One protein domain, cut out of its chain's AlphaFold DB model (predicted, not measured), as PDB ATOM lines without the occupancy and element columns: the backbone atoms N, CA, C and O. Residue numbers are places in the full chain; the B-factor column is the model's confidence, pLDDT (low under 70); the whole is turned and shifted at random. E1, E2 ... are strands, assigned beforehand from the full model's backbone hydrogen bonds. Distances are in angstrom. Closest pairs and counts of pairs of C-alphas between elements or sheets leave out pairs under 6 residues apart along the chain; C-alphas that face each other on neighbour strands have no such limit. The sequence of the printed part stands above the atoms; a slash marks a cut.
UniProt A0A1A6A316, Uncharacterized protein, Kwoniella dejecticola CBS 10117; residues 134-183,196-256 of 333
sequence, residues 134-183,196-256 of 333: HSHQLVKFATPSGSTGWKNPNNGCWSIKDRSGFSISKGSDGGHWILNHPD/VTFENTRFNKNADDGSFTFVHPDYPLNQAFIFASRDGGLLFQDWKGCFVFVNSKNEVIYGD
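This is residues 134 to 183 and 196 to 256 of the 333 residues of an uncharacterized protein of Kwoniella dejecticola CBS 10117 (UniProt A0A1A6A316). What shape do these atoms make? They form a well-formed two-layer sandwich of two sheets lying face to face, E1 to E5 in one layer and the more twisted E6 to E11 in the other, with the strands of the two layers running nearly along the same line where the sheets face each other. Each layer is laid down strand by strand from one edge to the other, the first finished before the second begins. What are the counts and the size? The printed part has 111 residues with no named helix and eleven named strands, E1 to E11 in order along the chain, and both sheets are antiparallel throughout; the class is all strand, though the strands hold 45 of the 111 residues. The whole is compact and rounded, with a radius of gyration of the C-alphas of 13.2 A and spans of 35 by 33 by 23 A.

Where do the strands of the first sheet lie? E1 is residues 139 to 142, beginning at C-alpha 139 (8.464, 8.471, -16.925), E2 is residues 148 to 151 and E3 is residues 158 to 161. E4, residues 166 to 170, is 14.3 A from first to last C-alpha, and E5, residues 176 to 180, is 13.0 A and ends at C-alpha 180 (-2.316, 19.295, 0.433). Where do those of the second sheet lie? E6 is residues 203 to 205, E7 is 212 to 215, E8 is 225 to 228 and E9 is 234 to 237. E10 is residues 243 to 246, and E11, residues 252 to 255, ends at C-alpha 255 (16.200, 23.530, -15.251).

How are E1 to E5 joined? They form a meander, each strand the antiparallel neighbour of the one before, with E1 and E5 as edge strands. Within hydrogen-bond range are N 141 and O 149 of the hairpin E1 and E2, 2.9 A, N 150 and O 159 of E2 and E3, 2.8 A, N 160 and O 168 of E3 and E4, 2.8 A, and N 167 and O 179 of E4 and E5, 2.8 A. How are E6 to E11 joined? They form a second meander with edge strands E6 and E11, in which the strands' lines turn by 57 degrees from edge to edge, against 22 degrees in the first sheet. Within hydrogen-bond range are N 213 and O 204 of E6 and E7, 2.9 A, N 214 and O 226 of E7 and E8, 2.8 A, N 227 and O 235 of E8 and E9, 2.8 A, N 236 and O 244 of E9 and E10, 2.9 A, and N 245 and O 253 of E10 and E11, 2.8 A. How do the two sheets stand to each other? They form a sandwich, two sheets face to face, the facing parts 10.2 A centre to centre and their best planes 7 degrees apart, with the strands of the one at 9 degrees to those of the other. The closest C-alphas of E1 and E11 are those of Phe 141 and Val 252, 7.4 A apart. E3 and E9 are only just apart, their closest C-alphas being 8.3 A from each other.

How far does it reach? The two C-alphas farthest apart are those of Ser 135 and Pro 220, 38.2 A. Is anything missing? Residues 184 to 195 are not printed, and C-alphas 183 and 196 are 15.6 A apart across this cut, which falls in the link from E5 to E6. Of the links that are printed whole, E2 to E3, E6 to E7 and E7 to E8 are short and the others are tight. Where is confidence low? The mean pLDDT of the printed part is 79.9, and residues 134 to 136, 180 to 183, 196 to 202, 219 and 256 are under 70.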
ATOM      1  N   HIS A 134      10.937   2.622 -16.290       43.94
ATOM      2  CA  HIS A 134      10.703   1.274 -15.733       43.94
ATOM      3  C   HIS A 134       9.622   0.517 -16.520       43.94
ATOM      4  O   HIS A 134       8.854   1.126 -17.259       43.94
ATOM      5  N   SER A 135       9.540  -0.801 -16.305       42.47
ATOM      6  CA  SER A 135       8.715  -1.838 -16.964       42.47
ATOM      7  C   SER A 135       7.198  -1.594 -17.094       42.47
ATOM      8  O   SER A 135       6.482  -2.453 -17.601       42.47
ATOM      9  N   HIS A 136       6.686  -0.435 -16.682       53.41
ATOM     10  CA  HIS A 136       5.307   0.025 -16.916       53.41
ATOM     11  C   HIS A 136       5.250   1.290 -17.792       53.41
ATOM     12  O   HIS A 136       4.268   2.022 -17.768       53.41
ATOM     13  N   GLN A 137       6.331   1.570 -18.531       78.19
ATOM     14  CA  GLN A 137       6.510   2.741 -19.398       78.19
ATOM     15  C   GLN A 137       6.297   4.087 -18.688       78.19
ATOM     16  O   GLN A 137       6.090   5.104 -19.334       78.19
ATOM     17  N   LEU A 138       6.373   4.131 -17.356       89.31
ATOM     18  CA  LEU A 138       6.258   5.381 -16.611       89.31
ATOM     19  C   LEU A 138       7.551   6.185 -16.724       89.31
ATOM     20  O   LEU A 138       8.649   5.669 -16.499       89.31
ATOM     21  N   VAL A 139       7.395   7.476 -16.986       90.56
ATOM     22  CA  VAL A 139       8.464   8.471 -16.925       90.56
ATOM     23  C   VAL A 139       8.502   8.978 -15.501       90.56
ATOM     24  O   VAL A 139       7.539   9.590 -15.052       90.56
ATOM     25  N   LYS A 140       9.581   8.697 -14.776       92.75
ATOM     26  CA  LYS A 140       9.770   9.149 -13.395       92.75
ATOM     27  C   LYS A 140      10.852  10.219 -13.348       92.75
ATOM     28  O   LYS A 140      11.849  10.115 -14.061       92.75
ATOM     29  N   PHE A 141      10.667  11.210 -12.489       90.62
ATOM     30  CA  PHE A 141      11.629  12.284 -12.276       90.62
ATOM     31  C   PHE A 141      11.714  12.667 -10.799       90.62
ATOM     32  O   PHE A 141      10.783  12.435 -10.022       90.62
ATOM     33  N   ALA A 142      12.844  13.261 -10.424       91.38
ATOM     34  CA  ALA A 142      13.081  13.809  -9.098       91.38
ATOM     35  C   ALA A 142      13.901  15.097  -9.215       91.38
ATOM     36  O   ALA A 142      14.855  15.142  -9.989       91.38
ATOM     37  N   THR A 143      13.535  16.138  -8.472       87.38
ATOM     38  CA  THR A 143      14.313  17.379  -8.399       87.38
ATOM     39  C   THR A 143      15.445  17.255  -7.379       87.38
ATOM     40  O   THR A 143      15.338  16.459  -6.439       87.38
ATOM     41  N   PRO A 144      16.501  18.086  -7.478       82.81
ATOM     42  CA  PRO A 144      17.536  18.177  -6.446       82.81
ATOM     43  C   PRO A 144      16.992  18.519  -5.050       82.81
ATOM     44  O   PRO A 144      17.583  18.138  -4.041       82.81
ATOM     45  N   SER A 145      15.850  19.211  -4.962       83.75
ATOM     46  CA  SER A 145      15.216  19.508  -3.673       83.75
ATOM     47  C   SER A 145      14.578  18.277  -3.012       83.75
ATOM     48  O   SER A 145      14.289  18.320  -1.813       83.75
ATOM     49  N   GLY A 146      14.386  17.189  -3.767       85.50
ATOM     50  CA  GLY A 146      13.751  15.949  -3.331       85.50
ATOM     51  C   GLY A 146      12.268  15.834  -3.689       85.50
ATOM     52  O   GLY A 146      11.633  14.867  -3.266       85.50
ATOM     53  N   SER A 147      11.704  16.785  -4.438       89.62
ATOM     54  CA  SER A 147      10.367  16.631  -5.021       89.62
ATOM     55  C   SER A 147      10.404  15.563  -6.113       89.62
ATOM     56  O   SER A 147      11.408  15.383  -6.798       89.62
ATOM     57  N   THR A 148       9.325  14.807  -6.267       93.00
ATOM     58  CA  THR A 148       9.270  13.652  -7.175       93.00
ATOM     59  C   THR A 148       8.017  13.699  -8.023       93.00
ATOM     60  O   THR A 148       7.017  14.307  -7.646       93.00
ATOM     61  N   GLY A 149       8.048  13.036  -9.168       93.00
ATOM     62  CA  GLY A 149       6.859  12.887  -9.982       93.00
ATOM     63  C   GLY A 149       6.973  11.767 -10.993       93.00
ATOM     64  O   GLY A 149       8.036  11.177 -11.211       93.00
ATOM     65  N   TRP A 150       5.839  11.459 -11.599       93.75
ATOM     66  CA  TRP A 150       5.754  10.518 -12.694       93.75
ATOM     67  C   TRP A 150       4.693  10.933 -13.705       93.75
ATOM     68  O   TRP A 150       3.723  11.609 -13.367       93.75
ATOM     69  N   LYS A 151       4.869  10.486 -14.947       92.19
ATOM     70  CA  LYS A 151       3.913  10.611 -16.047       92.19
ATOM     71  C   LYS A 151       3.788   9.266 -16.754       92.19
ATOM     72  O   LYS A 151       4.787   8.588 -16.985       92.19
ATOM     73  N   ASN A 152       2.566   8.883 -17.092       90.94
ATOM     74  CA  ASN A 152       2.260   7.744 -17.936       90.94
ATOM     75  C   ASN A 152       2.053   8.233 -19.385       90.94
ATOM     76  O   ASN A 152       1.077   8.938 -19.654       90.94
ATOM     77  N   PRO A 153       2.950   7.875 -20.319       88.00
ATOM     78  CA  PRO A 153       2.843   8.219 -21.736       88.00
ATOM     79  C   PRO A 153       1.544   7.767 -22.403       88.00
ATOM     80  O   PRO A 153       1.059   8.446 -23.299       88.00
ATOM     81  N   ASN A 154       0.987   6.635 -21.968       88.94
ATOM     82  CA  ASN A 154      -0.069   5.939 -22.704       88.94
ATOM     83  C   ASN A 154      -1.452   6.549 -22.483       88.94
ATOM     84  O   ASN A 154      -2.308   6.476 -23.354       88.94
ATOM     85  N   ASN A 155      -1.681   7.143 -21.313       87.19
ATOM     86  CA  ASN A 155      -2.977   7.715 -20.945       87.19
ATOM     87  C   ASN A 155      -2.874   9.161 -20.437       87.19
ATOM     88  O   ASN A 155      -3.874   9.748 -20.026       87.19
ATOM     89  N   GLY A 156      -1.670   9.740 -20.422       85.75
ATOM     90  CA  GLY A 156      -1.437  11.107 -19.965       85.75
ATOM     91  C   GLY A 156      -1.721  11.331 -18.477       85.75
ATOM     92  O   GLY A 156      -1.831  12.488 -18.068       85.75
ATOM     93  N   CYS A 157      -1.853  10.265 -17.678       89.00
ATOM     94  CA  CYS A 157      -1.916  10.363 -16.223       89.00
ATOM     95  C   CYS A 157      -0.562  10.803 -15.682       89.00
ATOM     96  O   CYS A 157       0.484  10.450 -16.229       89.00
ATOM     97  N   TRP A 158      -0.562  11.537 -14.584       91.75
ATOM     98  CA  TRP A 158       0.672  11.952 -13.931       91.75
ATOM     99  C   TRP A 158       0.411  12.248 -12.460       91.75
ATOM    100  O   TRP A 158      -0.727  12.474 -12.052       91.75
ATOM    101  N   SER A 159       1.469  12.259 -11.659       91.81
ATOM    102  CA  SER A 159       1.426  12.734 -10.281       91.81
ATOM    103  C   SER A 159       2.739  13.397  -9.919       91.81
ATOM    104  O   SER A 159       3.808  12.951 -10.333       91.81
ATOM    105  N   ILE A 160       2.649  14.466  -9.144       91.50
ATOM    106  CA  ILE A 160       3.768  15.198  -8.577       91.50
ATOM    107  C   ILE A 160       3.571  15.242  -7.067       91.50
ATOM    108  O   ILE A 160       2.476  15.525  -6.579       91.50
ATOM    109  N   LYS A 161       4.650  14.982  -6.336       90.38
ATOM    110  CA  LYS A 161       4.744  15.134  -4.892       90.38
ATOM    111  C   LYS A 161       5.902  16.065  -4.575       90.38
ATOM    112  O   LYS A 161       7.068  15.734  -4.792       90.38
ATOM    113  N   ASP A 162       5.555  17.224  -4.053       85.69
ATOM    114  CA  ASP A 162       6.492  18.225  -3.596       85.69
ATOM    115  C   ASP A 162       6.943  17.950  -2.153       85.69
ATOM    116  O   ASP A 162       6.191  17.417  -1.330       85.69
ATOM    117  N   ARG A 163       8.187  18.315  -1.823       83.38
ATOM    118  CA  ARG A 163       8.731  18.094  -0.473       83.38
ATOM    119  C   ARG A 163       8.069  18.927   0.626       83.38
ATOM    120  O   ARG A 163       8.231  18.578   1.792       83.38
ATOM    121  N   SER A 164       7.316  19.968   0.279       77.44
ATOM    122  CA  SER A 164       6.477  20.698   1.239       77.44
ATOM    123  C   SER A 164       5.346  19.857   1.845       77.44
ATOM    124  O   SER A 164       4.776  20.266   2.849       77.44
ATOM    125  N   GLY A 165       5.029  18.687   1.273       75.38
ATOM    126  CA  GLY A 165       3.853  17.887   1.645       75.38
ATOM    127  C   GLY A 165       2.692  18.031   0.658       75.38
ATOM    128  O   GLY A 165       1.726  17.275   0.727       75.38
ATOM    129  N   PHE A 166       2.814  18.943  -0.304       82.38
ATOM    130  CA  PHE A 166       1.882  19.085  -1.410       82.38
ATOM    131  C   PHE A 166       2.003  17.947  -2.422       82.38
ATOM    132  O   PHE A 166       3.097  17.539  -2.813       82.38
ATOM    133  N   SER A 167       0.868  17.464  -2.913       85.69
ATOM    134  CA  SER A 167       0.827  16.568  -4.058       85.69
ATOM    135  C   SER A 167      -0.388  16.824  -4.931       85.69
ATOM    136  O   SER A 167      -1.441  17.261  -4.475       85.69
ATOM    137  N   ILE A 168      -0.227  16.546  -6.215       86.12
ATOM    138  CA  ILE A 168      -1.258  16.714  -7.230       86.12
ATOM    139  C   ILE A 168      -1.106  15.631  -8.284       86.12
ATOM    140  O   ILE A 168      -0.002  15.168  -8.575       86.12
ATOM    141  N   SER A 169      -2.217  15.194  -8.850       87.75
ATOM    142  CA  SER A 169      -2.237  14.167  -9.878       87.75
ATOM    143  C   SER A 169      -3.387  14.363 -10.849       87.75
ATOM    144  O   SER A 169      -4.368  15.039 -10.544       87.75
ATOM    145  N   LYS A 170      -3.253  13.753 -12.023       86.62
ATOM    146  CA  LYS A 170      -4.302  13.614 -13.027       86.62
ATOM    147  C   LYS A 170      -4.610  12.134 -13.219       86.62
ATOM    148  O   LYS A 170      -3.709  11.360 -13.554       86.62
ATOM    149  N   GLY A 171      -5.872  11.774 -13.004       82.56
ATOM    150  CA  GLY A 171      -6.405  10.431 -13.211       82.56
ATOM    151  C   GLY A 171      -6.718  10.134 -14.679       82.56
ATOM    152  O   GLY A 171      -6.690  11.015 -15.544       82.56
ATOM    153  N   SER A 172      -7.027   8.869 -14.966       81.88
ATOM    154  CA  SER A 172      -7.391   8.400 -16.312       81.88
ATOM    155  C   SER A 172      -8.767   8.883 -16.768       81.88
ATOM    156  O   SER A 172      -9.040   8.916 -17.961       81.88
ATOM    157  N   ASP A 173      -9.610   9.283 -15.821       77.88
ATOM    158  CA  ASP A 173     -10.894   9.959 -16.027       77.88
ATOM    159  C   ASP A 173     -10.735  11.430 -16.464       77.88
ATOM    160  O   ASP A 173     -11.718  12.110 -16.744       77.88
ATOM    161  N   GLY A 174      -9.499  11.943 -16.511       75.81
ATOM    162  CA  GLY A 174      -9.208  13.353 -16.762       75.81
ATOM    163  C   GLY A 174      -9.419  14.253 -15.540       75.81
ATOM    164  O   GLY A 174      -9.169  15.462 -15.629       75.81
ATOM    165  N   GLY A 175      -9.833  13.678 -14.408       76.31
ATOM    166  CA  GLY A 175      -9.965  14.355 -13.128       76.31
ATOM    167  C   GLY A 175      -8.603  14.745 -12.564       76.31
ATOM    168  O   GLY A 175      -7.604  14.050 -12.761       76.31
ATOM    169  N   HIS A 176      -8.555  15.874 -11.859       79.25
ATOM    170  CA  HIS A 176      -7.358  16.344 -11.166       79.25
ATOM    171  C   HIS A 176      -7.583  16.226  -9.660       79.25
ATOM    172  O   HIS A 176      -8.628  16.625  -9.153       79.25
ATOM    173  N   TRP A 177      -6.597  15.682  -8.957       78.69
ATOM    174  CA  TRP A 177      -6.660  15.388  -7.532       78.69
ATOM    175  C   TRP A 177      -5.507  16.096  -6.849       78.69
ATOM    176  O   TRP A 177      -4.356  15.885  -7.227       78.69
ATOM    177  N   ILE A 178      -5.803  16.924  -5.854       72.69
ATOM    178  CA  ILE A 178      -4.800  17.631  -5.062       72.69
ATOM    179  C   ILE A 178      -4.926  17.151  -3.626       72.69
ATOM    180  O   ILE A 178      -6.005  17.203  -3.042       72.69
ATOM    181  N   LEU A 179      -3.812  16.717  -3.055       71.19
ATOM    182  CA  LEU A 179      -3.684  16.430  -1.640       71.19
ATOM    183  C   LEU A 179      -2.657  17.413  -1.084       71.19
ATOM    184  O   LEU A 179      -1.454  17.276  -1.317       71.19
ATOM    185  N   ASN A 180      -3.152  18.429  -0.382       64.06
ATOM    186  CA  ASN A 180      -2.316  19.295   0.433       64.06
ATOM    187  C   ASN A 180      -2.265  18.680   1.831       64.06
ATOM    188  O   ASN A 180      -3.320  18.478   2.429       64.06
ATOM    189  N   HIS A 181      -1.081  18.335   2.326       53.44
ATOM    190  CA  HIS A 181      -0.935  17.837   3.688       53.44
ATOM    191  C   HIS A 181      -0.482  18.999   4.576       53.44
ATOM    192  O   HIS A 181       0.718  19.280   4.624       53.44
ATOM    193  N   PRO A 182      -1.385  19.692   5.290       48.56
ATOM    194  CA  PRO A 182      -0.975  20.363   6.502       48.56
ATOM    195  C   PRO A 182      -0.814  19.279   7.580       48.56
ATOM    196  O   PRO A 182      -1.418  18.211   7.522       48.56
ATOM    197  N   ASP A 183       0.022  19.538   8.565       42.56
ATOM    198  CA  ASP A 183       0.139  18.760   9.795       42.56
ATOM    199  C   ASP A 183       0.851  17.407   9.711       42.56
ATOM    200  O   ASP A 183       0.262  16.338   9.547       42.56
ATOM    201  N   VAL A 196     -10.484  18.033  -1.860       45.75
ATOM    202  CA  VAL A 196     -10.409  19.482  -1.689       45.75
ATOM    203  C   VAL A 196     -10.627  20.075  -3.075       45.75
ATOM    204  O   VAL A 196      -9.707  20.212  -3.881       45.75
ATOM    205  N   THR A 197     -11.890  20.355  -3.380       43.66
ATOM    206  CA  THR A 197     -12.292  21.150  -4.530       43.66
ATOM    207  C   THR A 197     -11.873  22.564  -4.182       43.66
ATOM    208  O   THR A 197     -12.555  23.264  -3.440       43.66
ATOM    209  N   PHE A 198     -10.679  22.961  -4.621       49.94
ATOM    210  CA  PHE A 198     -10.279  24.353  -4.500       49.94
ATOM    211  C   PHE A 198     -11.343  25.213  -5.172       49.94
ATOM    212  O   PHE A 198     -11.803  24.894  -6.272       49.94
ATOM    213  N   GLU A 199     -11.707  26.316  -4.519       44.59
ATOM    214  CA  GLU A 199     -12.391  27.405  -5.199       44.59
ATOM    215  C   GLU A 199     -11.634  27.693  -6.502       44.59
ATOM    216  O   GLU A 199     -10.401  27.774  -6.508       44.59
ATOM    217  N   ASN A 200     -12.380  27.797  -7.602       48.78
ATOM    218  CA  ASN A 200     -11.959  27.847  -9.012       48.78
ATOM    219  C   ASN A 200     -10.830  28.849  -9.370       48.78
ATOM    220  O   ASN A 200     -10.453  28.975 -10.527       48.78
ATOM    221  N   THR A 201     -10.300  29.610  -8.414       52.78
ATOM    222  CA  THR A 201      -9.394  30.744  -8.622       52.78
ATOM    223  C   THR A 201      -7.931  30.352  -8.845       52.78
ATOM    224  O   THR A 201      -7.177  31.125  -9.439       52.78
ATOM    225  N   ARG A 202      -7.501  29.167  -8.390       66.25
ATOM    226  CA  ARG A 202      -6.089  28.723  -8.488       66.25
ATOM    227  C   ARG A 202      -5.844  27.614  -9.501       66.25
ATOM    228  O   ARG A 202      -4.690  27.290  -9.773       66.25
ATOM    229  N   PHE A 203      -6.919  27.067 -10.057       75.19
ATOM    230  CA  PHE A 203      -6.890  26.127 -11.161       75.19
ATOM    231  C   PHE A 203      -7.420  26.843 -12.399       75.19
ATOM    232  O   PHE A 203      -8.623  26.974 -12.593       75.19
ATOM    233  N   ASN A 204      -6.511  27.341 -13.228       80.00
ATOM    234  CA  ASN A 204      -6.888  28.047 -14.445       80.00
ATOM    235  C   ASN A 204      -6.764  27.083 -15.614       80.00
ATOM    236  O   ASN A 204      -5.660  26.862 -16.112       80.00
ATOM    237  N   LYS A 205      -7.890  26.497 -16.027       81.62
ATOM    238  CA  LYS A 205      -7.971  25.707 -17.255       81.62
ATOM    239  C   LYS A 205      -8.293  26.630 -18.421       81.62
ATOM    240  O   LYS A 205      -9.292  27.344 -18.390       81.62
ATOM    241  N   ASN A 206      -7.457  26.604 -19.444       78.62
ATOM    242  CA  ASN A 206      -7.720  27.290 -20.693       78.62
ATOM    243  C   ASN A 206      -8.694  26.444 -21.530       78.62
ATOM    244  O   ASN A 206      -8.456  25.257 -21.766       78.62
ATOM    245  N   ALA A 207      -9.814  27.041 -21.938       78.88
ATOM    246  CA  ALA A 207     -10.828  26.364 -22.738       78.88
ATOM    247  C   ALA A 207     -10.344  26.086 -24.171       78.88
ATOM    248  O   ALA A 207     -10.698  25.050 -24.733       78.88
ATOM    249  N   ASP A 208      -9.500  26.962 -24.723       76.69
ATOM    250  CA  ASP A 208      -9.112  26.932 -26.136       76.69
ATOM    251  C   ASP A 208      -8.134  25.791 -26.425       76.69
ATOM    252  O   ASP A 208      -8.328  24.972 -27.327       76.69
ATOM    253  N   ASP A 209      -7.072  25.709 -25.623       79.25
ATOM    254  CA  ASP A 209      -6.007  24.731 -25.815       79.25
ATOM    255  C   ASP A 209      -6.069  23.574 -24.818       79.25
ATOM    256  O   ASP A 209      -5.289  22.641 -24.955       79.25
ATOM    257  N   GLY A 210      -6.982  23.592 -23.843       75.62
ATOM    258  CA  GLY A 210      -7.122  22.550 -22.825       75.62
ATOM    259  C   GLY A 210      -5.962  22.468 -21.828       75.62
ATOM    260  O   GLY A 210      -5.928  21.522 -21.033       75.62
ATOM    261  N   SER A 211      -5.018  23.415 -21.867       81.88
ATOM    262  CA  SER A 211      -3.958  23.525 -20.868       81.88
ATOM    263  C   SER A 211      -4.530  23.926 -19.515       81.88
ATOM    264  O   SER A 211      -5.628  24.482 -19.415       81.88
ATOM    265  N   PHE A 212      -3.793  23.643 -18.447       85.62
ATOM    266  CA  PHE A 212      -4.128  24.187 -17.144       85.62
ATOM    267  C   PHE A 212      -2.885  24.634 -16.386       85.62
ATOM    268  O   PHE A 212      -1.795  24.073 -16.534       85.62
ATOM    269  N   THR A 213      -3.095  25.627 -15.529       86.38
ATOM    270  CA  THR A 213      -2.102  26.129 -14.586       86.38
ATOM    271  C   THR A 213      -2.623  25.964 -13.170       86.38
ATOM    272  O   THR A 213      -3.770  26.307 -12.876       86.38
ATOM    273  N   PHE A 214      -1.756  25.484 -12.288       85.50
ATOM    274  CA  PHE A 214      -1.997  25.393 -10.859       85.50
ATOM    275  C   PHE A 214      -0.905  26.136 -10.089       85.50
ATOM    276  O   PHE A 214       0.283  25.955 -10.361       85.50
ATOM    277  N   VAL A 215      -1.312  26.937  -9.105       83.38
ATOM    278  CA  VAL A 215      -0.411  27.637  -8.179       83.38
ATOM    279  C   VAL A 215      -0.703  27.174  -6.758       83.38
ATOM    280  O   VAL A 215      -1.868  27.126  -6.355       83.38
ATOM    281  N   HIS A 216       0.349  26.866  -5.996       79.88
ATOM    282  CA  HIS A 216       0.219  26.361  -4.633       79.88
ATOM    283  C   HIS A 216      -0.676  27.253  -3.734       79.88
ATOM    284  O   HIS A 216      -0.618  28.487  -3.834       79.88
ATOM    285  N   PRO A 217      -1.490  26.678  -2.822       72.44
ATOM    286  CA  PRO A 217      -2.348  27.436  -1.901       72.44
ATOM    287  C   PRO A 217      -1.562  28.382  -0.982       72.44
ATOM    288  O   PRO A 217      -1.928  29.544  -0.807       72.44
ATOM    289  N   ASP A 218      -0.413  27.922  -0.501       71.88
ATOM    290  CA  ASP A 218       0.472  28.694   0.381       71.88
ATOM    291  C   ASP A 218       1.440  29.615  -0.377       71.88
ATOM    292  O   ASP A 218       2.460  30.048   0.158       71.88
ATOM    293  N   TYR A 219       1.165  29.922  -1.647       67.38
ATOM    294  CA  TYR A 219       1.888  30.980  -2.347       67.38
ATOM    295  C   TYR A 219       1.706  32.323  -1.602       67.38
ATOM    296  O   TYR A 219       0.569  32.672  -1.272       67.38
ATOM    297  N   PRO A 220       2.773  33.114  -1.349       72.50
ATOM    298  CA  PRO A 220       4.114  33.036  -1.946       72.50
ATOM    299  C   PRO A 220       5.156  32.220  -1.167       72.50
ATOM    300  O   PRO A 220       6.299  32.143  -1.617       72.50
ATOM    301  N   LEU A 221       4.804  31.657  -0.008       72.56
ATOM    302  CA  LEU A 221       5.733  30.895   0.837       72.56
ATOM    303  C   LEU A 221       6.159  29.591   0.162       72.56
ATOM    304  O   LEU A 221       7.323  29.209   0.230       72.56
ATOM    305  N   ASN A 222       5.223  28.955  -0.541       74.50
ATOM    306  CA  ASN A 222       5.501  27.827  -1.409       74.50
ATOM    307  C   ASN A 222       5.339  28.257  -2.872       74.50
ATOM    308  O   ASN A 222       4.230  28.511  -3.345       74.50
ATOM    309  N   GLN A 223       6.466  28.371  -3.574       75.81
ATOM    310  CA  GLN A 223       6.516  28.821  -4.967       75.81
ATOM    311  C   GLN A 223       6.171  27.717  -5.970       75.81
ATOM    312  O   GLN A 223       6.281  27.944  -7.174       75.81
ATOM    313  N   ALA A 224       5.741  26.542  -5.498       84.38
ATOM    314  CA  ALA A 224       5.417  25.442  -6.380       84.38
ATOM    315  C   ALA A 224       4.282  25.810  -7.348       84.38
ATOM    316  O   ALA A 224       3.217  26.305  -6.955       84.38
ATOM    317  N   PHE A 225       4.501  25.536  -8.629       86.88
ATOM    318  CA  PHE A 225       3.482  25.685  -9.659       86.88
ATOM    319  C   PHE A 225       3.579  24.556 -10.674       86.88
ATOM    320  O   PHE A 225       4.637  23.953 -10.879       86.88
ATOM    321  N   ILE A 226       2.455  24.289 -11.327       88.69
ATOM    322  CA  ILE A 226       2.370  23.323 -12.415       88.69
ATOM    323  C   ILE A 226       1.694  23.974 -13.600       88.69
ATOM    324  O   ILE A 226       0.694  24.674 -13.461       88.69
ATOM    325  N   PHE A 227       2.236  23.688 -14.770       89.62
ATOM    326  CA  PHE A 227       1.588  23.911 -16.040       89.62
ATOM    327  C   PHE A 227       1.548  22.584 -16.789       89.62
ATOM    328  O   PHE A 227       2.579  21.927 -16.940       89.62
ATOM    329  N   ALA A 228       0.374  22.187 -17.265       87.62
ATOM    330  CA  ALA A 228       0.251  21.038 -18.148       87.62
ATOM    331  C   ALA A 228      -0.502  21.428 -19.417       87.62
ATOM    332  O   ALA A 228      -1.587  22.007 -19.361       87.62
ATOM    333  N   SER A 229       0.083  21.104 -20.562       84.50
ATOM    334  CA  SER A 229      -0.484  21.360 -21.879       84.50
ATOM    335  C   SER A 229      -1.274  20.152 -22.390       84.50
ATOM    336  O   SER A 229      -1.087  19.013 -21.953       84.50
ATOM    337  N   ARG A 230      -2.189  20.391 -23.335       80.12
ATOM    338  CA  ARG A 230      -3.053  19.346 -23.914       80.12
ATOM    339  C   ARG A 230      -2.303  18.291 -24.715       80.12
ATOM    340  O   ARG A 230      -2.747  17.149 -24.752       80.12
ATOM    341  N   ASP A 231      -1.163  18.643 -25.297       81.44
ATOM    342  CA  ASP A 231      -0.245  17.699 -25.950       81.44
ATOM    343  C   ASP A 231       0.521  16.812 -24.942       81.44
ATOM    344  O   ASP A 231       1.355  15.991 -25.323       81.44
ATOM    345  N   GLY A 232       0.248  16.966 -23.642       81.31
ATOM    346  CA  GLY A 232       0.845  16.180 -22.572       81.31
ATOM    347  C   GLY A 232       2.179  16.729 -22.073       81.31
ATOM    348  O   GLY A 232       2.834  16.052 -21.279       81.31
ATOM    349  N   GLY A 233       2.603  17.916 -22.509       88.50
ATOM    350  CA  GLY A 233       3.708  18.621 -21.866       88.50
ATOM    351  C   GLY A 233       3.389  18.932 -20.400       88.50
ATOM    352  O   GLY A 233       2.265  19.292 -20.056       88.50
ATOM    353  N   LEU A 234       4.377  18.776 -19.524       91.88
ATOM    354  CA  LEU A 234       4.269  19.039 -18.093       91.88
ATOM    355  C   LEU A 234       5.470  19.873 -17.659       91.88
ATOM    356  O   LEU A 234       6.608  19.436 -17.795       91.88
ATOM    357  N   LEU A 235       5.221  21.062 -17.128       91.44
ATOM    358  CA  LEU A 235       6.209  21.916 -16.484       91.44
ATOM    359  C   LEU A 235       5.863  22.015 -15.002       91.44
ATOM    360  O   LEU A 235       4.752  22.395 -14.638       91.44
ATOM    361  N   PHE A 236       6.826  21.692 -14.155       92.00
ATOM    362  CA  PHE A 236       6.705  21.757 -12.708       92.00
ATOM    363  C   PHE A 236       7.846  22.599 -12.148       92.00
ATOM    364  O   PHE A 236       9.005  22.351 -12.475       92.00
ATOM    365  N   GLN A 237       7.512  23.572 -11.303       90.69
ATOM    366  CA  GLN A 237       8.461  24.216 -10.404       90.69
ATOM    367  C   GLN A 237       8.172  23.738  -8.983       90.69
ATOM    368  O   GLN A 237       7.019  23.779  -8.553       90.69
ATOM    369  N   ASP A 238       9.201  23.297  -8.265       88.31
ATOM    370  CA  ASP A 238       9.070  22.905  -6.862       88.31
ATOM    371  C   ASP A 238       9.171  24.096  -5.894       88.31
ATOM    372  O   ASP A 238       9.424  25.238  -6.291       88.31
ATOM    373  N   TRP A 239       8.985  23.838  -4.599       84.75
ATOM    374  CA  TRP A 239       9.022  24.878  -3.564       84.75
ATOM    375  C   TRP A 239      10.369  25.615  -3.440       84.75
ATOM    376  O   TRP A 239      10.394  26.748  -2.955       84.75
ATOM    377  N   LYS A 240      11.486  25.000  -3.866       84.88
ATOM    378  CA  LYS A 240      12.821  25.632  -3.895       84.88
ATOM    379  C   LYS A 240      13.100  26.367  -5.203       84.88
ATOM    380  O   LYS A 240      14.105  27.070  -5.314       84.88
ATOM    381  N   GLY A 241      12.215  26.224  -6.178       85.12
ATOM    382  CA  GLY A 241      12.329  26.846  -7.478       85.12
ATOM    383  C   GLY A 241      13.086  26.021  -8.516       85.12
ATOM    384  O   GLY A 241      13.436  26.592  -9.549       85.12
ATOM    385  N   CYS A 242      13.333  24.728  -8.283       86.19
ATOM    386  CA  CYS A 242      13.868  23.831  -9.309       86.19
ATOM    387  C   CYS A 242      12.780  23.509 -10.337       86.19
ATOM    388  O   CYS A 242      11.628  23.268  -9.967       86.19
ATOM    389  N   PHE A 243      13.150  23.458 -11.615       89.62
ATOM    390  CA  PHE A 243      12.229  23.173 -12.709       89.62
ATOM    391  C   PHE A 243      12.427  21.767 -13.266       89.62
ATOM    392  O   PHE A 243      13.550  21.316 -13.503       89.62
ATOM    393  N   VAL A 244      11.312  21.110 -13.564       92.31
ATOM    394  CA  VAL A 244      11.265  19.899 -14.381       92.31
ATOM    395  C   VAL A 244      10.299  20.126 -15.524       92.31
ATOM    396  O   VAL A 244       9.151  20.513 -15.313       92.31
ATOM    397  N   PHE A 245      10.756  19.844 -16.735       92.31
ATOM    398  CA  PHE A 245       9.927  19.822 -17.923       92.31
ATOM    399  C   PHE A 245       9.903  18.412 -18.507       92.31
ATOM    400  O   PHE A 245      10.942  17.860 -18.855       92.31
ATOM    401  N   VAL A 246       8.713  17.830 -18.627       91.75
ATOM    402  CA  VAL A 246       8.471  16.579 -19.346       91.75
ATOM    403  C   VAL A 246       7.725  16.923 -20.623       91.75
ATOM    404  O   VAL A 246       6.570  17.346 -20.570       91.75
ATOM    405  N   ASN A 247       8.366  16.772 -21.776       88.25
ATOM    406  CA  ASN A 247       7.741  17.156 -23.039       88.25
ATOM    407  C   ASN A 247       6.703  16.117 -23.524       88.25
ATOM    408  O   ASN A 247       6.490  15.064 -22.912       88.25
ATOM    409  N   SER A 248       6.040  16.408 -24.644       85.69
ATOM    410  CA  SER A 248       5.057  15.509 -25.270       85.69
ATOM    411  C   SER A 248       5.663  14.188 -25.760       85.69
ATOM    412  O   SER A 248       4.974  13.173 -25.804       85.69
ATOM    413  N   LYS A 249       6.975  14.159 -26.026       86.69
ATOM    414  CA  LYS A 249       7.747  12.944 -26.342       86.69
ATOM    415  C   LYS A 249       8.236  12.195 -25.106       86.69
ATOM    416  O   LYS A 249       8.918  11.186 -25.246       86.69
ATOM    417  N   ASN A 250       7.863  12.660 -23.914       87.62
ATOM    418  CA  ASN A 250       8.224  12.073 -22.628       87.62
ATOM    419  C   ASN A 250       9.713  12.178 -22.265       87.62
ATOM    420  O   ASN A 250      10.201  11.448 -21.405       87.62
ATOM    421  N   GLU A 251      10.423  13.116 -22.885       87.50
ATOM    422  CA  GLU A 251      11.786  13.472 -22.508       87.50
ATOM    423  C   GLU A 251      11.738  14.398 -21.289       87.50
ATOM    424  O   GLU A 251      10.925  15.324 -21.237       87.50
ATOM    425  N   VAL A 252      12.612  14.144 -20.313       88.75
ATOM    426  CA  VAL A 252      12.717  14.930 -19.077       88.75
ATOM    427  C   VAL A 252      13.893  15.892 -19.190       88.75
ATOM    428  O   VAL A 252      15.020  15.474 -19.449       88.75
ATOM    429  N   ILE A 253      13.632  17.175 -18.971       87.75
ATOM    430  CA  ILE A 253      14.615  18.255 -18.970       87.75
ATOM    431  C   ILE A 253      14.565  18.926 -17.600       87.75
ATOM    432  O   ILE A 253      13.499  19.333 -17.137       87.75
ATOM    433  N   TYR A 254      15.724  19.054 -16.967       86.50
ATOM    434  CA  TYR A 254      15.872  19.768 -15.705       86.50
ATOM    435  C   TYR A 254      16.344  21.191 -15.979       86.50
ATOM    436  O   TYR A 254      17.215  21.412 -16.822       86.50
ATOM    437  N   GLY A 255      15.748  22.149 -15.278       79.69
ATOM    438  CA  GLY A 255      16.200  23.530 -15.251       79.69
ATOM    439  C   GLY A 255      16.523  23.910 -13.819       79.69
ATOM    440  O   GLY A 255      15.642  23.888 -12.959       79.69
ATOM    441  N   ASP A 256      17.771  24.275 -13.559       65.75
ATOM    442  CA  ASP A 256      18.106  24.906 -12.292       65.75
ATOM    443  C   ASP A 256      17.742  26.384 -12.354       65.75
ATOM    444  O   ASP A 256      17.871  27.049 -13.390       65.75
TER     445      ASP A 256